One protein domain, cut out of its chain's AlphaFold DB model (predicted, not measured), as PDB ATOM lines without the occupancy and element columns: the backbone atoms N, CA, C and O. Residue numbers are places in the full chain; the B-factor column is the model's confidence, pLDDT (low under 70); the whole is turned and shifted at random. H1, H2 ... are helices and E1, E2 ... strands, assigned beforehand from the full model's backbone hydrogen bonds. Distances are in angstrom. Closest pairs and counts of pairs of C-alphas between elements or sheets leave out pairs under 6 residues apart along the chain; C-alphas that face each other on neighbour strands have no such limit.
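This is residues 3 to 102 of the 269 residues of the protein "Ferredoxin" of Desulfosporosinus sp. I2 (UniProt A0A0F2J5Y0). A small sheet of three short strands has one long helix, H2, running along it over E3 and E1; H1 begins near E3 and runs off away from the sheet, while H3 and the short H4 make an arm leading away from H2. No helix touches another, and the outline is flat, with spans of 42 by 36 by 19 A. The printed part has 100 residues with four named helices and three named strands, in the order E1 E2 H1 E3 H2 H3 H4. The sheet runs E2 E1 E3 and is mixed, with E2 and E1 antiparallel and E1 and E3 parallel. The class is mixed, helices and strands, and the whole is only just compact, close to loose, with a radius of gyration of the C-alphas of 15.0 A.

E1, residues 3 to 9, begins at C-alpha 3 (34.201, -12.240, 30.190) and is 19.1 A long. E2 is residues 12 to 14. H1, residues 21 to 31, is 15.4 A long. E3, residues 41 to 45, is 12.9 A long. H2, residues 57 to 79, begins at C-alpha 57 (28.552, -24.283, 17.010) and is 31.9 A long. H3, residues 88 to 96, is 12.5 A long. H4, residues 98 to 102, ends at C-alpha 102 (52.424, -10.395, 36.416).

E1 pairs in staggered fashion, with E3 over residues 3 to 6 and with E2 over residues 7 to 9. N 6 and O 44 are 2.8 A apart, within hydrogen-bond range; in the hairpin of E1 and E2, N 14 and O 7 are 2.9 A apart, also within range. H2 is on the sheet at a height of 9.4 A, over E1 and E3, and runs along the strands, at 16 degrees to E3 on the local plane. The closest C-alphas of E3 and H2 are those of Pro 45 and Ser 60, 5.4 A apart. H1 only grazes the sheet with residues 21 to 23. H1 and H3 are close but not clearly touching, about perpendicular at 87 degrees, with the C-alphas of Tyr 23 and Leu 91 closest at 7.1 A. H3 and H4 are not on the sheet and meet only through their link. Residues 38 to 39 pair, parallel, with residues 84 to 85. In H1, H2, H3 and H4 every O i to N i+4 pair is within hydrogen-bond range.

The two C-alphas farthest apart are those of Ala 10 and Gly 33, at 45.0 A. The printed part has no cut. The link from E3 to H2, of 11 residues, is long. The mean pLDDT of the printed part is 95.5, and no printed residue is under 70.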
ATOM      1  N   THR A   3      34.376 -10.959  30.887       94.75
ATOM      2  CA  THR A   3      34.201 -12.240  30.190       94.75
ATOM      3  C   THR A   3      35.252 -13.248  30.638       94.75
ATOM      4  O   THR A   3      36.407 -12.878  30.845       94.75
ATOM      5  N   ARG A   4      34.883 -14.524  30.712       94.56
ATOM      6  CA  ARG A   4      35.798 -15.626  31.030       94.56
ATOM      7  C   ARG A   4      35.571 -16.808  30.101       94.56
ATOM      8  O   ARG A   4      34.445 -17.051  29.678       94.56
ATOM      9  N   ALA A   5      36.648 -17.515  29.782       94.94
ATOM     10  CA  ALA A   5      36.676 -18.592  28.800       94.94
ATOM     11  C   ALA A   5      35.924 -19.843  29.290       94.94
ATOM     12  O   ALA A   5      36.513 -20.756  29.861       94.94
ATOM     13  N   GLY A   6      34.611 -19.869  29.081       95.12
ATOM     14  CA  GLY A   6      33.762 -21.017  29.361       95.12
ATOM     15  C   GLY A   6      33.980 -22.135  28.345       95.12
ATOM     16  O   GLY A   6      34.234 -21.897  27.158       95.12
ATOM     17  N   THR A   7      33.842 -23.369  28.812       94.56
ATOM     18  CA  THR A   7      33.865 -24.561  27.965       94.56
ATOM     19  C   THR A   7      32.704 -25.488  28.303       94.56
ATOM     20  O   THR A   7      31.997 -25.318  29.296       94.56
ATOM     21  N   ARG A   8      32.478 -26.469  27.435       93.00
ATOM     22  CA  ARG A   8      31.490 -27.522  27.631       93.00
ATOM     23  C   ARG A   8      32.097 -28.833  27.166       93.00
ATOM     24  O   ARG A   8      32.429 -28.976  25.988       93.00
ATOM     25  N   ILE A   9      32.234 -29.769  28.096       87.31
ATOM     26  CA  ILE A   9      32.733 -31.115  27.821       87.31
ATOM     27  C   ILE A   9      31.541 -32.053  27.969       87.31
ATOM     28  O   ILE A   9      30.900 -32.091  29.019       87.31
ATOM     29  N   ALA A  10      31.201 -32.745  26.879       84.44
ATOM     30  CA  ALA A  10      29.943 -33.478  26.744       84.44
ATOM     31  C   ALA A  10      28.726 -32.588  27.091       84.44
ATOM     32  O   ALA A  10      28.404 -31.634  26.375       84.44
ATOM     33  N   THR A  11      28.040 -32.867  28.195       87.56
ATOM     34  CA  THR A  11      26.857 -32.127  28.654       87.56
ATOM     35  C   THR A  11      27.148 -31.145  29.786       87.56
ATOM     36  O   THR A  11      26.285 -30.328  30.101       87.56
ATOM     37  N   ILE A  12      28.355 -31.165  30.360       92.19
ATOM     38  CA  ILE A  12      28.683 -30.396  31.562       92.19
ATOM     39  C   ILE A  12      29.348 -29.068  31.167       92.19
ATOM     40  O   ILE A  12      30.391 -29.073  30.499       92.19
ATOM     41  N   PRO A  13      28.768 -27.913  31.553       93.31
ATOM     42  CA  PRO A  13      29.421 -26.625  31.389       93.31
ATOM     43  C   PRO A  13      30.471 -26.405  32.473       93.31
ATOM     44  O   PRO A  13      30.185 -26.535  33.662       93.31
ATOM     45  N   PHE A  14      31.657 -25.974  32.060       94.56
ATOM     46  CA  PHE A  14      32.721 -25.555  32.962       94.56
ATOM     47  C   PHE A  14      32.924 -24.044  32.820       94.56
ATOM     48  O   PHE A  14      33.150 -23.561  31.702       94.56
ATOM     49  N   PRO A  15      32.806 -23.278  33.918       93.44
ATOM     50  CA  PRO A  15      33.043 -21.847  33.875       93.44
ATOM     51  C   PRO A  15      34.523 -21.555  33.624       93.44
ATOM     52  O   PRO A  15      35.401 -22.310  34.042       93.44
ATOM     53  N   GLY A  16      34.788 -20.429  32.967       93.81
ATOM     54  CA  GLY A  16      36.142 -19.883  32.915       93.81
ATOM     55  C   GLY A  16      36.535 -19.222  34.239       93.81
ATOM     56  O   GLY A  16      35.744 -19.161  35.182       93.81
ATOM     57  N   LEU A  17      37.736 -18.642  34.274       94.12
ATOM     58  CA  LEU A  17      38.218 -17.836  35.393       94.12
ATOM     59  C   LEU A  17      38.497 -16.401  34.927       94.12
ATOM     60  O   LEU A  17      39.369 -16.174  34.097       94.12
ATOM     61  N   GLU A  18      37.750 -15.431  35.455       94.50
ATOM     62  CA  GLU A  18      37.974 -13.996  35.221       94.50
ATOM     63  C   GLU A  18      39.045 -13.394  36.149       94.50
ATOM     64  O   GLU A  18      39.487 -12.263  35.942       94.50
ATOM     65  N   GLY A  19      39.447 -14.136  37.188       95.44
ATOM     66  CA  GLY A  19      40.439 -13.708  38.169       95.44
ATOM     67  C   GLY A  19      40.057 -12.394  38.855       95.44
ATOM     68  O   GLY A  19      38.916 -12.186  39.272       95.44
ATOM     69  N   THR A  20      41.020 -11.476  38.937       96.06
ATOM     70  CA  THR A  20      40.836 -10.143  39.527       96.06
ATOM     71  C   THR A  20      40.112  -9.162  38.604       96.06
ATOM     72  O   THR A  20      39.706  -8.106  39.079       96.06
ATOM     73  N   ALA A  21      39.912  -9.470  37.315       95.00
ATOM     74  CA  ALA A  21      39.531  -8.480  36.302       95.00
ATOM     75  C   ALA A  21      38.264  -7.685  36.662       95.00
ATOM     76  O   ALA A  21      38.246  -6.459  36.558       95.00
ATOM     77  N   GLY A  22      37.212  -8.367  37.130       96.25
ATOM     78  CA  GLY A  22      35.951  -7.718  37.497       96.25
ATOM     79  C   GLY A  22      36.100  -6.721  38.651       96.25
ATOM     80  O   GLY A  22      35.636  -5.586  38.550       96.25
ATOM     81  N   TYR A  23      36.775  -7.129  39.726       97.25
ATOM     82  CA  TYR A  23      36.963  -6.294  40.915       97.25
ATOM     83  C   TYR A  23      38.074  -5.256  40.751       97.25
ATOM     84  O   TYR A  23      37.979  -4.183  41.333       97.25
ATOM     85  N   LEU A  24      39.083  -5.518  39.917       96.19
ATOM     86  CA  LEU A  24      40.096  -4.529  39.560       96.19
ATOM     87  C   LEU A  24      39.461  -3.353  38.810       96.19
ATOM     88  O   LEU A  24      39.713  -2.202  39.149       96.19
ATOM     89  N   ILE A  25      38.582  -3.629  37.838       96.25
ATOM     90  CA  ILE A  25      37.818  -2.578  37.149       96.25
ATOM     91  C   ILE A  25      36.916  -1.836  38.141       96.25
ATOM     92  O   ILE A  25      36.858  -0.609  38.101       96.25
ATOM     93  N   ALA A  26      36.245  -2.551  39.051       97.44
ATOM     94  CA  ALA A  26      35.428  -1.923  40.088       97.44
ATOM     95  C   ALA A  26      36.248  -0.976  40.979       97.44
ATOM     96  O   ALA A  26      35.835   0.158  41.195       97.44
ATOM     97  N   LEU A  27      37.429  -1.402  41.432       97.69
ATOM     98  CA  LEU A  27      38.341  -0.573  42.215       97.69
ATOM     99  C   LEU A  27      38.770   0.675  41.433       97.69
ATOM    100  O   LEU A  27      38.671   1.779  41.955       97.69
ATOM    101  N   ILE A  28      39.176   0.522  40.169       98.00
ATOM    102  CA  ILE A  28      39.554   1.654  39.305       98.00
ATOM    103  C   ILE A  28      38.390   2.643  39.148       98.00
ATOM    104  O   ILE A  28      38.610   3.851  39.155       98.00
ATOM    105  N   LEU A  29      37.155   2.156  39.003       97.69
ATOM    106  CA  LEU A  29      35.967   3.005  38.900       97.69
ATOM    107  C   LEU A  29      35.673   3.743  40.214       97.69
ATOM    108  O   LEU A  29      35.427   4.945  40.178       97.69
ATOM    109  N   ILE A  30      35.768   3.065  41.361       98.06
ATOM    110  CA  ILE A  30      35.607   3.686  42.687       98.06
ATOM    111  C   ILE A  30      36.653   4.786  42.896       98.06
ATOM    112  O   ILE A  30      36.301   5.897  43.282       98.06
ATOM    113  N   LEU A  31      37.921   4.517  42.566       98.38
ATOM    114  CA  LEU A  31      39.009   5.502  42.655       98.38
ATOM    115  C   LEU A  31      38.801   6.712  41.732       98.38
ATOM    116  O   LEU A  31      39.343   7.781  41.987       98.38
ATOM    117  N   LYS A  32      38.004   6.560  40.671       98.25
ATOM    118  CA  LYS A  32      37.595   7.647  39.773       98.25
ATOM    119  C   LYS A  32      36.301   8.352  40.208       98.25
ATOM    120  O   LYS A  32      35.798   9.179  39.456       98.25
ATOM    121  N   GLY A  33      35.750   8.024  41.379       98.06
ATOM    122  CA  GLY A  33      34.538   8.640  41.928       98.06
ATOM    123  C   GLY A  33      33.219   8.032  41.440       98.06
ATOM    124  O   GLY A  33      32.157   8.581  41.719       98.06
ATOM    125  N   TYR A  34      33.247   6.905  40.720       97.69
ATOM    126  CA  TYR A  34      32.024   6.238  40.271       97.69
ATOM    127  C   TYR A  34      31.429   5.347  41.365       97.69
ATOM    128  O   TYR A  34      32.137   4.627  42.070       97.69
ATOM    129  N   ILE A  35      30.097   5.302  41.426       96.31
ATOM    130  CA  ILE A  35      29.366   4.347  42.262       96.31
ATOM    131  C   ILE A  35      29.241   3.024  41.504       96.31
ATOM    132  O   ILE A  35      28.448   2.890  40.572       96.31
ATOM    133  N   VAL A  36      30.004   2.014  41.918       96.56
ATOM    134  CA  VAL A  36      29.898   0.670  41.338       96.56
ATOM    135  C   VAL A  36      28.689  -0.053  41.928       96.56
ATOM    136  O   VAL A  36      28.637  -0.333  43.123       96.56
ATOM    137  N   ARG A  37      27.714  -0.383  41.073       96.50
ATOM    138  CA  ARG A  37      26.494  -1.113  41.461       96.50
ATOM    139  C   ARG A  37      26.636  -2.633  41.354       96.50
ATOM    140  O   ARG A  37      25.893  -3.358  42.006       96.50
ATOM    141  N   GLY A  38      27.601  -3.144  40.592       96.94
ATOM    142  CA  GLY A  38      27.807  -4.585  40.562       96.94
ATOM    143  C   GLY A  38      29.008  -5.095  39.786       96.94
ATOM    144  O   GLY A  38      29.576  -4.417  38.930       96.94
ATOM    145  N   VAL A  39      29.359  -6.345  40.083       97.44
ATOM    146  CA  VAL A  39      30.461  -7.103  39.483       97.44
ATOM    147  C   VAL A  39      29.987  -8.526  39.209       97.44
ATOM    148  O   VAL A  39      29.406  -9.175  40.073       97.44
ATOM    149  N   MET A  40      30.250  -9.028  38.003       96.25
ATOM    150  CA  MET A  40      29.962 -10.410  37.624       96.25
ATOM    151  C   MET A  40      30.893 -10.864  36.493       96.25
ATOM    152  O   MET A  40      31.163 -10.095  35.560       96.25
ATOM    153  N   GLY A  41      31.348 -12.116  36.574       96.00
ATOM    154  CA  GLY A  41      31.962 -12.845  35.469       96.00
ATOM    155  C   GLY A  41      30.917 -13.444  34.526       96.00
ATOM    156  O   GLY A  41      29.918 -14.012  34.975       96.00
ATOM    157  N   LEU A  42      31.149 -13.335  33.221       96.44
ATOM    158  CA  LEU A  42      30.266 -13.855  32.181       96.44
ATOM    159  C   LEU A  42      30.998 -14.908  31.346       96.44
ATOM    160  O   LEU A  42      32.017 -14.620  30.723       96.44
ATOM    161  N   ASP A  43      30.483 -16.134  31.351       96.25
ATOM    162  CA  ASP A  43      31.062 -17.238  30.586       96.25
ATOM    163  C   ASP A  43      30.850 -17.002  29.083       96.25
ATOM    164  O   ASP A  43      29.717 -16.975  28.621       96.25
ATOM    165  N   MET A  44      31.932 -16.855  28.320       96.44
ATOM    166  CA  MET A  44      31.914 -16.780  26.856       96.44
ATOM    167  C   MET A  44      32.698 -17.955  26.270       96.44
ATOM    168  O   MET A  44      33.635 -18.421  26.922       96.44
ATOM    169  N   PRO A  45      32.368 -18.445  25.059       96.50
ATOM    170  CA  PRO A  45      33.079 -19.573  24.462       96.50
ATOM    171  C   PRO A  45      34.589 -19.322  24.402       96.50
ATOM    172  O   PRO A  45      35.028 -18.283  23.897       96.50
ATOM    173  N   SER A  46      35.384 -20.266  24.913       95.25
ATOM    174  CA  SER A  46      36.839 -20.127  24.899       95.25
ATOM    175  C   SER A  46      37.381 -19.975  23.476       95.25
ATOM    176  O   SER A  46      37.059 -20.756  22.577       95.25
ATOM    177  N   ASN A  47      38.244 -18.977  23.288       93.81
ATOM    178  CA  ASN A  47      38.823 -18.615  22.000       93.81
ATOM    179  C   ASN A  47      40.360 -18.631  21.999       93.81
ATOM    180  O   ASN A  47      40.951 -18.094  21.060       93.81
ATOM    181  N   TRP A  48      41.014 -19.250  22.995       94.38
ATOM    182  CA  TRP A  48      42.479 -19.331  23.079       94.38
ATOM    183  C   TRP A  48      43.059 -20.367  22.099       94.38
ATOM    184  O   TRP A  48      43.685 -21.359  22.468       94.38
ATOM    185  N   MET A  49      42.847 -20.115  20.806       95.19
ATOM    186  CA  MET A  49      43.121 -21.047  19.709       95.19
ATOM    187  C   MET A  49      44.601 -21.368  19.485       95.19
ATOM    188  O   MET A  49      44.917 -22.306  18.761       95.19
ATOM    189  N   SER A  50      45.514 -20.604  20.086       94.44
ATOM    190  CA  SER A  50      46.936 -20.949  20.106       94.44
ATOM    191  C   SER A  50      47.272 -22.080  21.075       94.44
ATOM    192  O   SER A  50      48.374 -22.604  21.002       94.44
ATOM    193  N   LEU A  51      46.379 -22.383  22.021       92.94
ATOM    194  CA  LEU A  51      46.590 -23.373  23.076       92.94
ATOM    195  C   LEU A  51      45.692 -24.600  22.886       92.94
ATOM    196  O   LEU A  51      46.145 -25.723  23.067       92.94
ATOM    197  N   HIS A  52      44.429 -24.396  22.507       93.12
ATOM    198  CA  HIS A  52      43.463 -25.478  22.307       93.12
ATOM    199  C   HIS A  52      42.545 -25.206  21.107       93.12
ATOM    200  O   HIS A  52      42.497 -24.102  20.577       93.12
ATOM    201  N   TRP A  53      41.770 -26.200  20.672       93.50
ATOM    202  CA  TRP A  53      40.842 -26.035  19.549       93.50
ATOM    203  C   TRP A  53      39.645 -25.136  19.891       93.50
ATOM    204  O   TRP A  53      39.177 -25.093  21.030       93.50
ATOM    205  N   GLY A  54      39.099 -24.446  18.888       94.06
ATOM    206  CA  GLY A  54      37.859 -23.682  19.015       94.06
ATOM    207  C   GLY A  54      36.630 -24.574  19.233       94.06
ATOM    208  O   GLY A  54      36.539 -25.697  18.719       94.06
ATOM    209  N   LEU A  55      35.652 -24.069  19.985       93.88
ATOM    210  CA  LEU A  55      34.405 -24.786  20.262       93.88
ATOM    211  C   LEU A  55      33.530 -24.914  19.000       93.88
ATOM    212  O   LEU A  55      33.592 -24.088  18.092       93.88
ATOM    213  N   ASN A  56      32.758 -26.004  18.913       93.19
ATOM    214  CA  ASN A  56      31.790 -26.198  17.827       93.19
ATOM    215  C   ASN A  56      30.555 -25.303  18.031       93.19
ATOM    216  O   ASN A  56      30.330 -24.788  19.126       93.19
ATOM    217  N   SER A  57      29.743 -25.141  16.984       93.81
ATOM    218  CA  SER A  57      28.552 -24.283  17.010       93.81
ATOM    219  C   SER A  57      27.573 -24.660  18.124       93.81
ATOM    220  O   SER A  57      27.072 -23.770  18.801       93.81
ATOM    221  N   THR A  58      27.358 -25.954  18.377       94.12
ATOM    222  CA  THR A  58      26.473 -26.443  19.445       94.12
ATOM    223  C   THR A  58      26.932 -25.997  20.836       94.12
ATOM    224  O   THR A  58      26.140 -25.467  21.617       94.12
ATOM    225  N   ASN A  59      28.215 -26.172  21.154       94.56
ATOM    226  CA  ASN A  59      28.783 -25.796  22.448       94.56
ATOM    227  C   ASN A  59      28.863 -24.279  22.600       94.56
ATOM    228  O   ASN A  59      28.504 -23.759  23.655       94.56
ATOM    229  N   SER A  60      29.293 -23.573  21.553       95.31
ATOM    230  CA  SER A  60      29.357 -22.112  21.559       95.31
ATOM    231  C   SER A  60      27.972 -21.501  21.746       95.31
ATOM    232  O   SER A  60      27.808 -20.665  22.631       95.31
ATOM    233  N   LYS A  61      26.965 -21.972  20.998       95.56
ATOM    234  CA  LYS A  61      25.575 -21.516  21.124       95.56
ATOM    235  C   LYS A  61      25.031 -21.755  22.530       95.56
ATOM    236  O   LYS A  61      24.534 -20.823  23.142       95.56
ATOM    237  N   PHE A  62      25.223 -22.949  23.089       95.62
ATOM    238  CA  PHE A  62      24.790 -23.242  24.458       95.62
ATOM    239  C   PHE A  62      25.383 -22.276  25.496       95.62
ATOM    240  O   PHE A  62      24.677 -21.808  26.390       95.62
ATOM    241  N   ILE A  63      26.685 -21.985  25.398       96.50
ATOM    242  CA  ILE A  63      27.352 -21.056  26.317       96.50
ATOM    243  C   ILE A  63      26.807 -19.638  26.119       96.50
ATOM    244  O   ILE A  63      26.494 -18.982  27.110       96.50
ATOM    245  N   ILE A  64      26.650 -19.190  24.868       96.50
ATOM    246  CA  ILE A  64      26.110 -17.867  24.526       96.50
ATOM    247  C   ILE A  64      24.680 -17.708  25.051       96.50
ATOM    248  O   ILE A  64      24.394 -16.720  25.719       96.50
ATOM    249  N   ASP A  65      23.803 -18.683  24.821       96.38
ATOM    250  CA  ASP A  65      22.405 -18.637  25.260       96.38
ATOM    251  C   ASP A  65      22.316 -18.555  26.795       96.38
ATOM    252  O   ASP A  65      21.594 -17.724  27.346       96.38
ATOM    253  N   ARG A  66      23.137 -19.336  27.514       96.06
ATOM    254  CA  ARG A  66      23.236 -19.252  28.981       96.06
ATOM    255  C   ARG A  66      23.812 -17.914  29.453       96.06
ATOM    256  O   ARG A  66      23.401 -17.410  30.501       96.06
ATOM    257  N   ALA A  67      24.785 -17.358  28.734       96.50
ATOM    258  CA  ALA A  67      25.348 -16.047  29.032       96.50
ATOM    259  C   ALA A  67      24.318 -14.933  28.844       96.50
ATOM    260  O   ALA A  67      24.224 -14.087  29.727       96.50
ATOM    261  N   LYS A  68      23.517 -14.964  27.772       96.75
ATOM    262  CA  LYS A  68      22.448 -13.985  27.518       96.75
ATOM    263  C   LYS A  68      21.481 -13.910  28.701       96.75
ATOM    264  O   LYS A  68      21.385 -12.863  29.325       96.75
ATOM    265  N   VAL A  69      20.938 -15.048  29.146       97.31
ATOM    266  CA  VAL A  69      20.037 -15.103  30.318       97.31
ATOM    267  C   VAL A  69      20.676 -14.508  31.582       97.31
ATOM    268  O   VAL A  69      20.044 -13.750  32.320       97.31
ATOM    269  N   LYS A  70      21.949 -14.835  31.856       96.31
ATOM    270  CA  LYS A  70      22.669 -14.279  33.016       96.31
ATOM    271  C   LYS A  70      22.914 -12.775  32.878       96.31
ATOM    272  O   LYS A  70      22.838 -12.070  33.883       96.31
ATOM    273  N   ALA A  71      23.268 -12.311  31.683       97.19
ATOM    274  CA  ALA A  71      23.534 -10.909  31.396       97.19
ATOM    275  C   ALA A  71      22.254 -10.080  31.532       97.19
ATOM    276  O   ALA A  71      22.283  -9.077  32.235       97.19
ATOM    277  N   ASP A  72      21.136 -10.551  30.977       97.75
ATOM    278  CA  ASP A  72      19.834  -9.886  31.063       97.75
ATOM    279  C   ASP A  72      19.385  -9.755  32.520       97.75
ATOM    280  O   ASP A  72      19.126  -8.654  32.993       97.75
ATOM    281  N   SER A  73      19.429 -10.850  33.290       97.38
ATOM    282  CA  SER A  73      19.108 -10.816  34.724       97.38
ATOM    283  C   SER A  73      20.018  -9.860  35.508       97.38
ATOM    284  O   SER A  73      19.563  -9.160  36.415       97.38
ATOM    285  N   PHE A  74      21.312  -9.815  35.184       97.06
ATOM    286  CA  PHE A  74      22.235  -8.880  35.819       97.06
ATOM    287  C   PHE A  74      21.891  -7.431  35.460       97.06
ATOM    288  O   PHE A  74      21.826  -6.596  36.357       97.06
ATOM    289  N   LEU A  75      21.619  -7.142  34.186       96.50
ATOM    290  CA  LEU A  75      21.233  -5.813  33.715       96.50
ATOM    291  C   LEU A  75      19.934  -5.332  34.365       96.50
ATOM    292  O   LEU A  75      19.924  -4.219  34.882       96.50
ATOM    293  N   THR A  76      18.892  -6.167  34.432       97.81
ATOM    294  CA  THR A  76      17.632  -5.829  35.117       97.81
ATOM    295  C   THR A  76      17.880  -5.406  36.562       97.81
ATOM    296  O   THR A  76      17.423  -4.348  36.978       97.81
ATOM    297  N   ASN A  77      18.686  -6.166  37.315       97.12
ATOM    298  CA  ASN A  77      19.006  -5.802  38.697       97.12
ATOM    299  C   ASN A  77      19.736  -4.452  38.801       97.12
ATOM    300  O   ASN A  77      19.472  -3.689  39.723       97.12
ATOM    301  N   ILE A  78      20.656  -4.154  37.878       95.62
ATOM    302  CA  ILE A  78      21.382  -2.876  37.872       95.62
ATOM    303  C   ILE A  78      20.447  -1.707  37.535       95.62
ATOM    304  O   ILE A  78      20.570  -0.650  38.152       95.62
ATOM    305  N   LEU A  79      19.519  -1.893  36.589       96.19
ATOM    306  CA  LEU A  79      18.526  -0.883  36.203       96.19
ATOM    307  C   LEU A  79      17.509  -0.605  37.318       96.19
ATOM    308  O   LEU A  79      17.074   0.527  37.471       96.19
ATOM    309  N   GLU A  80      17.199  -1.603  38.144       97.25
ATOM    310  CA  GLU A  80      16.406  -1.460  39.376       97.25
ATOM    311  C   GLU A  80      17.231  -0.923  40.566       97.25
ATOM    312  O   GLU A  80      16.834  -1.049  41.722       97.25
ATOM    313  N   GLU A  81      18.421  -0.379  40.298       95.12
ATOM    314  CA  GLU A  81      19.360   0.179  41.276       95.12
ATOM    315  C   GLU A  81      19.877  -0.795  42.352       95.12
ATOM    316  O   GLU A  81      20.556  -0.385  43.308       95.12
ATOM    317  N   LYS A  82      19.639  -2.100  42.191       96.94
ATOM    318  CA  LYS A  82      20.111  -3.122  43.127       96.94
ATOM    319  C   LYS A  82      21.628  -3.263  43.052       96.94
ATOM    320  O   LYS A  82      22.265  -3.069  42.015       96.94
ATOM    321  N   LYS A  83      22.223  -3.654  44.181       96.94
ATOM    322  CA  LYS A  83      23.654  -3.962  44.276       96.94
ATOM    323  C   LYS A  83      23.882  -5.455  44.055       96.94
ATOM    324  O   LYS A  83      23.358  -6.267  44.812       96.94
ATOM    325  N   VAL A  84      24.680  -5.828  43.054       97.06
ATOM    326  CA  VAL A  84      24.938  -7.242  42.718       97.06
ATOM    327  C   VAL A  84      26.430  -7.505  42.553       97.06
ATOM    328  O   VAL A  84      27.017  -7.206  41.518       97.06
ATOM    329  N   PHE A  85      27.045  -8.136  43.550       97.06
ATOM    330  CA  PHE A  85      28.460  -8.509  43.524       97.06
ATOM    331  C   PHE A  85      28.607 -10.031  43.538       97.06
ATOM    332  O   PHE A  85      28.131 -10.715  44.440       97.06
ATOM    333  N   ARG A  86      29.238 -10.575  42.496       95.88
ATOM    334  CA  ARG A  86      29.486 -12.007  42.289       95.88
ATOM    335  C   ARG A  86      30.972 -12.248  42.019       95.88
ATOM    336  O   ARG A  86      31.734 -11.307  41.822       95.88
ATOM    337  N   GLY A  87      31.389 -13.514  42.006       94.38
ATOM    338  CA  GLY A  87      32.756 -13.891  41.625       94.38
ATOM    339  C   GLY A  87      33.813 -13.670  42.713       94.38
ATOM    340  O   GLY A  87      34.982 -13.511  42.382       94.38
ATOM    341  N   ILE A  88      33.434 -13.676  43.999       95.50
ATOM    342  CA  ILE A  88      34.399 -13.547  45.106       95.50
ATOM    343  C   ILE A  88      35.447 -14.669  45.085       95.50
ATOM    344  O   ILE A  88      36.630 -14.419  45.270       95.50
ATOM    345  N   LEU A  89      35.037 -15.897  44.752       95.12
ATOM    346  CA  LEU A  89      35.961 -17.021  44.625       95.12
ATOM    347  C   LEU A  89      36.932 -16.826  43.446       95.12
ATOM    348  O   LEU A  89      38.121 -17.100  43.579       95.12
ATOM    349  N   SER A  90      36.451 -16.280  42.321       95.06
ATOM    350  CA  SER A  90      37.312 -15.904  41.192       95.06
ATOM    351  C   SER A  90      38.313 -14.811  41.579       95.06
ATOM    352  O   SER A  90      39.461 -14.881  41.150       95.06
ATOM    353  N   LEU A  91      37.912 -13.841  42.414       96.62
ATOM    354  CA  LEU A  91      38.818 -12.825  42.960       96.62
ATOM    355  C   LEU A  91      39.918 -13.465  43.811       96.62
ATOM    356  O   LEU A  91      41.088 -13.173  43.585       96.62
ATOM    357  N   LEU A  92      39.563 -14.358  44.741       97.12
ATOM    358  CA  LEU A  92      40.531 -15.041  45.607       97.12
ATOM    359  C   LEU A  92      41.546 -15.851  44.792       97.12
ATOM    360  O   LEU A  92      42.752 -15.677  44.967       97.12
ATOM    361  N   PHE A  93      41.081 -16.660  43.833       96.25
ATOM    362  CA  PHE A  93      41.983 -17.369  42.923       96.25
ATOM    363  C   PHE A  93      42.805 -16.412  42.057       96.25
ATOM    364  O   PHE A  93      43.984 -16.655  41.826       96.25
ATOM    365  N   GLY A  94      42.224 -15.302  41.603       95.69
ATOM    366  CA  GLY A  94      42.944 -14.285  40.843       95.69
ATOM    367  C   GLY A  94      44.077 -13.631  41.636       95.69
ATOM    368  O   GLY A  94      45.151 -13.412  41.085       95.69
ATOM    369  N   LEU A  95      43.863 -13.348  42.924       97.06
ATOM    370  CA  LEU A  95      44.894 -12.817  43.821       97.06
ATOM    371  C   LEU A  95      45.991 -13.857  44.071       97.06
ATOM    372  O   LEU A  95      47.172 -13.531  43.957       97.06
ATOM    373  N   MET A  96      45.608 -15.113  44.316       97.38
ATOM    374  CA  MET A  96      46.544 -16.232  44.469       97.38
ATOM    375  C   MET A  96      47.419 -16.428  43.220       97.38
ATOM    376  O   MET A  96      48.618 -16.665  43.325       97.38
ATOM    377  N   LEU A  97      46.838 -16.279  42.025       96.38
ATOM    378  CA  LEU A  97      47.523 -16.418  40.735       96.38
ATOM    379  C   LEU A  97      48.093 -15.085  40.205       96.38
ATOM    380  O   LEU A  97      48.518 -15.004  39.047       96.38
ATOM    381  N   SER A  98      48.127 -14.028  41.021       95.62
ATOM    382  CA  SER A  98      48.643 -12.721  40.598       95.62
ATOM    383  C   SER A  98      50.117 -12.739  40.159       95.62
ATOM    384  O   SER A  98      50.408 -12.058  39.170       95.62
ATOM    385  N   PRO A  99      51.033 -13.558  40.729       95.69
ATOM    386  CA  PRO A  99      52.400 -13.657  40.210       95.69
ATOM    387  C   PRO A  99      52.446 -14.196  38.776       95.69
ATOM    388  O   PRO A  99      53.230 -13.718  37.958       95.69
ATOM    389  N   ILE A 100      51.560 -15.139  38.435       95.50
ATOM    390  CA  ILE A 100      51.441 -15.683  37.074       95.50
ATOM    391  C   ILE A 100      50.913 -14.606  36.123       95.50
ATOM    392  O   ILE A 100      51.418 -14.456  35.012       95.50
ATOM    393  N   SER A 101      49.933 -13.816  36.569       94.25
ATOM    394  CA  SER A 101      49.405 -12.689  35.790       94.25
ATOM    395  C   SER A 101      50.479 -11.624  35.542       94.25
ATOM    396  O   SER A 101      50.607 -11.124  34.427       94.25
ATOM    397  N   LEU A 102      51.300 -11.317  36.551       94.94
ATOM    398  CA  LEU A 102      52.424 -10.395  36.416       94.94
ATOM    399  C   LEU A 102      53.488 -10.948  35.457       94.94
ATOM    400  O   LEU A 102      53.905 -10.237  34.549       94.94
TER     401      LEU A 102